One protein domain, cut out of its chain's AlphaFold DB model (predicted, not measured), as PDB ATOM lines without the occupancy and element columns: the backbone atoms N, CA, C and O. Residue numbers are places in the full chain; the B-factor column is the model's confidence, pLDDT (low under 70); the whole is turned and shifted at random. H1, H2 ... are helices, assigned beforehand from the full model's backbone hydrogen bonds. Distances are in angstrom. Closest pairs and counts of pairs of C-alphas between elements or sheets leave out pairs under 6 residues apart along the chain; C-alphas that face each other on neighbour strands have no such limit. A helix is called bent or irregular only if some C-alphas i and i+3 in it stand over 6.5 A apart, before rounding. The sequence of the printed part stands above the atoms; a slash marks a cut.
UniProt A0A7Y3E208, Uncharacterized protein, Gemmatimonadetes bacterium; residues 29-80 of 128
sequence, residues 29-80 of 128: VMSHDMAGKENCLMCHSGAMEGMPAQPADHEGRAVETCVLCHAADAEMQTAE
ATOM      1  N   VAL A  29     -44.246  32.893  31.713       94.38
ATOM      2  CA  VAL A  29     -44.050  34.226  31.129       94.38
ATOM      3  C   VAL A  29     -42.595  34.375  30.685       94.38
ATOM      4  O   VAL A  29     -41.672  33.978  31.401       94.38
ATOM      5  N   MET A  30     -42.387  34.946  29.503       93.00
ATOM      6  CA  MET A  30     -41.074  35.269  28.955       93.00
ATOM      7  C   MET A  30     -40.343  36.263  29.861       93.00
ATOM      8  O   MET A  30     -40.905  37.269  30.288       93.00
ATOM      9  N   SER A  31     -39.068  36.000  30.141       92.88
ATOM     10  CA  SER A  31     -38.258  36.822  31.049       92.88
ATOM     11  C   SER A  31     -37.441  37.913  30.347       92.88
ATOM     12  O   SER A  31     -36.611  38.557  30.984       92.88
ATOM     13  N   HIS A  32     -37.609  38.082  29.037       93.38
ATOM     14  CA  HIS A  32     -36.867  39.037  28.216       93.38
ATOM     15  C   HIS A  32     -37.810  39.789  27.270       93.38
ATOM     16  O   HIS A  32     -38.933  39.357  27.029       93.38
ATOM     17  N   ASP A  33     -37.347  40.914  26.725       92.62
ATOM     18  CA  ASP A  33     -38.063  41.629  25.666       92.62
ATOM     19  C   ASP A  33     -37.961  40.915  24.307       92.62
ATOM     20  O   ASP A  33     -37.152  40.005  24.115       92.62
ATOM     21  N   MET A  34     -38.768  41.364  23.348       91.06
ATOM     22  CA  MET A  34     -38.778  40.826  21.985       91.06
ATOM     23  C   MET A  34     -37.849  41.557  21.019       91.06
ATOM     24  O   MET A  34     -37.611  41.044  19.931       91.06
ATOM     25  N   ALA A  35     -37.316  42.727  21.383       93.38
ATOM     26  CA  ALA A  35     -36.579  43.569  20.448       93.38
ATOM     27  C   ALA A  35     -35.326  42.838  19.931       93.38
ATOM     28  O   ALA A  35     -34.407  42.515  20.702       93.38
ATOM     29  N   GLY A  36     -35.315  42.548  18.626       93.12
ATOM     30  CA  GLY A  36     -34.255  41.796  17.949       93.12
ATOM     31  C   GLY A  36     -34.215  40.301  18.291       93.12
ATOM     32  O   GLY A  36     -33.188  39.658  18.067       93.12
ATOM     33  N   LYS A  37     -35.281  39.760  18.893       92.75
ATOM     34  CA  LYS A  37     -35.413  38.369  19.365       92.75
ATOM     35  C   LYS A  37     -36.748  37.745  18.932       92.75
ATOM     36  O   LYS A  37     -37.284  36.866  19.601       92.75
ATOM     37  N   GLU A  38     -37.279  38.186  17.797       91.81
ATOM     38  CA  GLU A  38     -38.605  37.807  17.300       91.81
ATOM     39  C   GLU A  38     -38.663  36.355  16.803       91.81
ATOM     40  O   GLU A  38     -39.707  35.712  16.873       91.81
ATOM     41  N   ASN A  39     -37.534  35.802  16.347       92.25
ATOM     42  CA  ASN A  39     -37.436  34.396  15.960       92.25
ATOM     43  C   ASN A  39     -37.105  33.514  17.177       92.25
ATOM     44  O   ASN A  39     -35.948  33.146  17.399       92.25
ATOM     45  N   CYS A  40     -38.131  33.176  17.962       93.06
ATOM     46  CA  CYS A  40     -38.012  32.464  19.241       93.06
ATOM     47  C   CYS A  40     -37.182  31.168  19.142       93.06
ATOM     48  O   CYS A  40     -36.385  30.851  20.031       93.06
ATOM     49  N   LEU A  41     -37.330  30.430  18.035       93.19
ATOM     50  CA  LEU A  41     -36.680  29.133  17.821       93.19
ATOM     51  C   LEU A  41     -35.167  29.230  17.567       93.19
ATOM     52  O   LEU A  41     -34.476  28.216  17.673       93.19
ATOM     53  N   MET A  42     -34.619  30.426  17.322       92.81
ATOM     54  CA  MET A  42     -33.162  30.618  17.260       92.81
ATOM     55  C   MET A  42     -32.467  30.229  18.570       92.81
ATOM     56  O   MET A  42     -31.344  29.732  18.536       92.81
ATOM     57  N   CYS A  43     -33.142  30.426  19.707       93.56
ATOM     58  CA  CYS A  43     -32.618  30.101  21.035       93.56
ATOM     59  C   CYS A  43     -33.382  28.938  21.686       93.56
ATOM     60  O   CYS A  43     -32.769  28.071  22.305       93.56
ATOM     61  N   HIS A  44     -34.707  28.876  21.508       93.88
ATOM     62  CA  HIS A  44     -35.589  27.925  22.200       93.88
ATOM     63  C   HIS A  44     -35.883  26.631  21.418       93.88
ATOM     64  O   HIS A  44     -36.776  25.867  21.779       93.88
ATOM     65  N   SER A  45     -35.119  26.340  20.361       92.19
ATOM     66  CA  SER A  45     -35.215  25.069  19.619       92.19
ATOM     67  C   SER A  45     -34.657  23.859  20.376       92.19
ATOM     68  O   SER A  45     -34.849  22.729  19.938       92.19
ATOM     69  N   GLY A  46     -33.938  24.083  21.479       92.38
ATOM     70  CA  GLY A  46     -33.193  23.044  22.197       92.38
ATOM     71  C   GLY A  46     -31.794  22.766  21.639       92.38
ATOM     72  O   GLY A  46     -31.076  21.942  22.196       92.38
ATOM     73  N   ALA A  47     -31.376  23.468  20.579       92.31
ATOM     74  CA  ALA A  47     -30.020  23.368  20.036       92.31
ATOM     75  C   ALA A  47     -28.976  24.183  20.828       92.31
ATOM     76  O   ALA A  47     -27.778  23.928  20.707       92.31
ATOM     77  N   MET A  48     -29.411  25.174  21.613       93.75
ATOM     78  CA  MET A  48     -28.536  26.055  22.386       93.75
ATOM     79  C   MET A  48     -28.412  25.566  23.832       93.75
ATOM     80  O   MET A  48     -29.403  25.480  24.557       93.75
ATOM     81  N   GLU A  49     -27.186  25.270  24.266       93.38
ATOM     82  CA  GLU A  49     -26.916  24.824  25.632       93.38
ATOM     83  C   GLU A  49     -27.289  25.905  26.658       93.38
ATOM     84  O   GLU A  49     -27.014  27.091  26.472       93.38
ATOM     85  N   GLY A  50     -27.945  25.493  27.744       89.94
ATOM     86  CA  GLY A  50     -28.408  26.398  28.797       89.94
ATOM     87  C   GLY A  50     -29.697  27.162  28.476       89.94
ATOM     88  O   GLY A  50     -30.196  27.853  29.365       89.94
ATOM     89  N   MET A  51     -30.267  27.020  27.272       91.69
ATOM     90  CA  MET A  51     -31.579  27.589  26.952       91.69
ATOM     91  C   MET A  51     -32.716  26.586  27.138       91.69
ATOM     92  O   MET A  51     -32.594  25.433  26.719       91.69
ATOM     93  N   PRO A  52     -33.854  27.014  27.719       90.75
ATOM     94  CA  PRO A  52     -35.053  26.192  27.746       90.75
ATOM     95  C   PRO A  52     -35.493  25.857  26.319       90.75
ATOM     96  O   PRO A  52     -35.693  26.759  25.506       90.75
ATOM     97  N   ALA A  53     -35.658  24.575  26.016       91.50
ATOM     98  CA  ALA A  53     -36.296  24.141  24.782       91.50
ATOM     99  C   ALA A  53     -37.820  24.257  24.907       91.50
ATOM    100  O   ALA A  53     -38.367  24.118  26.006       91.50
ATOM    101  N   GLN A  54     -38.507  24.448  23.781       90.75
ATOM    102  CA  GLN A  54     -39.949  24.222  23.747       90.75
ATOM    103  C   GLN A  54     -40.279  22.761  24.131       90.75
ATOM    104  O   GLN A  54     -39.539  21.846  23.753       90.75
ATOM    105  N   PRO A  55     -41.372  22.509  24.870       89.81
ATOM    106  CA  PRO A  55     -41.816  21.148  25.138       89.81
ATOM    107  C   PRO A  55     -42.351  20.456  23.871       89.81
ATOM    108  O   PRO A  55     -42.707  21.102  22.888       89.81
ATOM    109  N   ALA A  56     -42.433  19.121  23.893       89.19
ATOM    110  CA  ALA A  56     -42.827  18.325  22.725       89.19
ATOM    111  C   ALA A  56     -44.252  18.623  22.213       89.19
ATOM    112  O   ALA A  56     -44.518  18.512  21.023       89.19
ATOM    113  N   ASP A  57     -45.166  19.050  23.085       86.69
ATOM    114  CA  ASP A  57     -46.542  19.412  22.715       86.69
ATOM    115  C   ASP A  57     -46.639  20.727  21.913       86.69
ATOM    116  O   ASP A  57     -47.731  21.110  21.479       86.69
ATOM    117  N   HIS A  58     -45.523  21.437  21.730       90.88
ATOM    118  CA  HIS A  58     -45.430  22.626  20.885       90.88
ATOM    119  C   HIS A  58     -45.092  22.298  19.424       90.88
ATOM    120  O   HIS A  58     -45.097  23.198  18.580       90.88
ATOM    121  N   GLU A  59     -44.843  21.027  19.097       88.38
ATOM    122  CA  GLU A  59     -44.573  20.599  17.726       88.38
ATOM    123  C   GLU A  59     -45.690  21.041  16.763       88.38
ATOM    124  O   GLU A  59     -46.881  20.872  17.023       88.38
ATOM    125  N   GLY A  60     -45.294  21.658  15.645       86.69
ATOM    126  CA  GLY A  60     -46.207  22.155  14.613       86.69
ATOM    127  C   GLY A  60     -46.872  23.506  14.903       86.69
ATOM    128  O   GLY A  60     -47.543  24.033  14.014       86.69
ATOM    129  N   ARG A  61     -46.679  24.109  16.085       89.50
ATOM    130  CA  ARG A  61     -47.166  25.471  16.356       89.50
ATOM    131  C   ARG A  61     -46.320  26.499  15.601       89.50
ATOM    132  O   ARG A  61     -45.094  26.406  15.562       89.50
ATOM    133  N   ALA A  62     -46.975  27.495  15.009       88.50
ATOM    134  CA  ALA A  62     -46.288  28.586  14.323       88.50
ATOM    135  C   ALA A  62     -45.548  29.486  15.332       88.50
ATOM    136  O   ALA A  62     -46.026  29.684  16.452       88.50
ATOM    137  N   VAL A  63     -44.394  30.047  14.952       88.94
ATOM    138  CA  VAL A  63     -43.544  30.864  15.851       88.94
ATOM    139  C   VAL A  63     -44.298  32.089  16.373       88.94
ATOM    140  O   VAL A  63     -44.129  32.501  17.517       88.94
ATOM    141  N   GLU A  64     -45.209  32.620  15.574       86.06
ATOM    142  CA  GLU A  64     -46.056  33.761  15.894       86.06
ATOM    143  C   GLU A  64     -47.014  33.461  17.061       86.06
ATOM    144  O   GLU A  64     -47.447  34.376  17.758       86.06
ATOM    145  N   THR A  65     -47.308  32.185  17.334       89.81
ATOM    146  CA  THR A  65     -48.185  31.787  18.448       89.81
ATOM    147  C   THR A  65     -47.492  31.836  19.808       89.81
ATOM    148  O   THR A  65     -48.178  31.838  20.829       89.81
ATOM    149  N   CYS A  66     -46.156  31.939  19.864       92.19
ATOM    150  CA  CYS A  66     -45.414  31.950  21.130       92.19
ATOM    151  C   CYS A  66     -45.899  33.067  22.064       92.19
ATOM    152  O   CYS A  66     -46.102  32.845  23.259       92.19
ATOM    153  N   VAL A  67     -46.124  34.264  21.516       92.12
ATOM    154  CA  VAL A  67     -46.540  35.439  22.297       92.12
ATOM    155  C   VAL A  67     -47.994  35.370  22.761       92.12
ATOM    156  O   VAL A  67     -48.330  36.044  23.726       92.12
ATOM    157  N   LEU A  68     -48.830  34.507  22.166       89.62
ATOM    158  CA  LEU A  68     -50.204  34.264  22.639       89.62
ATOM    159  C   LEU A  68     -50.235  33.593  24.017       89.62
ATOM    160  O   LEU A  68     -51.245  33.653  24.716       89.62
ATOM    161  N   CYS A  69     -49.133  32.943  24.398       91.19
ATOM    162  CA  CYS A  69     -48.994  32.251  25.670       91.19
ATOM    163  C   CYS A  69     -47.931  32.891  26.559       91.19
ATOM    164  O   CYS A  69     -48.165  33.035  27.751       91.19
ATOM    165  N   HIS A  70     -46.769  33.253  26.019       93.31
ATOM    166  CA  HIS A  70     -45.602  33.614  26.827       93.31
ATOM    167  C   HIS A  70     -45.437  35.119  27.077       93.31
ATOM    168  O   HIS A  70     -44.627  35.490  27.926       93.31
ATOM    169  N   ALA A  71     -46.163  36.004  26.382       92.88
ATOM    170  CA  ALA A  71     -46.110  37.433  26.699       92.88
ATOM    171  C   ALA A  71     -46.794  37.712  28.048       92.88
ATOM    172  O   ALA A  71     -47.784  37.071  28.393       92.88
ATOM    173  N   ALA A  72     -46.263  38.661  28.825       92.44
ATOM    174  CA  ALA A  72     -46.764  38.951  30.173       92.44
ATOM    175  C   ALA A  72     -48.226  39.429  30.184       92.44
ATOM    176  O   ALA A  72     -48.949  39.200  31.152       92.44
ATOM    177  N   ASP A  73     -48.645  40.083  29.108       90.88
ATOM    178  CA  ASP A  73     -49.981  40.620  28.881       90.88
ATOM    179  C   ASP A  73     -50.871  39.713  28.018       90.88
ATOM    180  O   ASP A  73     -52.032  40.050  27.793       90.88
ATOM    181  N   ALA A  74     -50.378  38.548  27.585       90.00
ATOM    182  CA  ALA A  74     -51.166  37.605  26.800       90.00
ATOM    183  C   ALA A  74     -52.439  37.169  27.540       90.00
ATOM    184  O   ALA A  74     -52.427  36.967  28.758       90.00
ATOM    185  N   GLU A  75     -53.540  36.930  26.827       86.44
ATOM    186  CA  GLU A  75     -54.797  36.525  27.470       86.44
ATOM    187  C   GLU A  75     -54.689  35.169  28.169       86.44
ATOM    188  O   GLU A  75     -55.335  34.968  29.189       86.44
ATOM    189  N   MET A  76     -53.818  34.265  27.710       86.50
ATOM    190  CA  MET A  76     -53.536  33.015  28.431       86.50
ATOM    191  C   MET A  76     -52.877  33.263  29.808       86.50
ATOM    192  O   MET A  76     -52.932  32.433  30.724       86.50
ATOM    193  N   GLN A  77     -52.254  34.433  29.984       89.81
ATOM    194  CA  GLN A  77     -51.670  34.881  31.245       89.81
ATOM    195  C   GLN A  77     -52.664  35.666  32.100       89.81
ATOM    196  O   GLN A  77     -52.669  35.496  33.322       89.81
ATOM    197  N   THR A  78     -53.534  36.460  31.484       88.69
ATOM    198  CA  THR A  78     -54.390  37.428  32.188       88.69
ATOM    199  C   THR A  78     -55.851  36.997  32.339       88.69
ATOM    200  O   THR A  78     -56.571  37.590  33.143       88.69
ATOM    201  N   ALA A  79     -56.288  35.954  31.633       85.94
ATOM    202  CA  ALA A  79     -57.649  35.430  31.661       85.94
ATOM    203  C   ALA A  79     -57.678  33.891  31.656       85.94
ATOM    204  O   ALA A  79     -56.687  33.220  31.369       85.94
ATOM    205  N   GLU A  80     -58.843  33.330  31.980       84.25
ATOM    206  CA  GLU A  80     -59.111  31.895  31.869       84.25
ATOM    207  C   GLU A  80     -59.995  31.625  30.650       84.25
ATOM    208  O   GLU A  80     -61.019  32.278  30.440       84.25
TER     209      GLU A  80
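What this domain is: This is residues 29 to 80 of the 128 residues of an uncharacterized protein of Gemmatimonadetes bacterium (UniProt A0A7Y3E208). The domain has little regular structure: three short helices are strung along its long axis, with a long stretch with no named element, residues 29 to 40, before H1, a second one, residues 45 to 62, looping between H1 and H2, and a tight link of 4 residues between H2 and H3. H1 is toward one end, H2 follows farther along, and H3 makes a corner with H2 toward the other end. The 52 printed residues hold the helices in the order H1, H2, H3, 16 residues in all, with no named strand; the class is all helix. The whole is compact, with a radius of gyration of the C-alphas of 11.3 A and spans of 32 by 25 by 18 A.

How they stand to each other: H1, residues 41 to 44, is close to but not clearly touching H2, residues 63 to 70; their closest C-alphas, of Leu 41 and Val 63, are 7.3 A apart. H2 and H3, residues 75 to 78, touch only at the corner, closest at the C-alphas of Cys 69 and Met 76, 5.4 A. H1 and H3 are apart. In H2, 1 of 4 O i to N i+4 pairs and 3 of 5 O i to N i+3 pairs are within hydrogen-bond range; H1 and H3 are too short for an i+4 pair.

Where its parts are: H1 begins at C-alpha 41 (-36.680, 29.133, 17.821). H2 is 11.5 A long and only just irregular: C-alphas 64 and 67 are 6.6 A apart. H3 ends at C-alpha 78 (-54.390, 37.428, 32.188).

The domain as a whole: The farthest C-alphas, of Glu 49 and Glu 80, are 33.5 A apart. The printed part has no cut; H1 to H2 is a long link, H2 to H3 a tight one. No printed residue is under 70 in pLDDT.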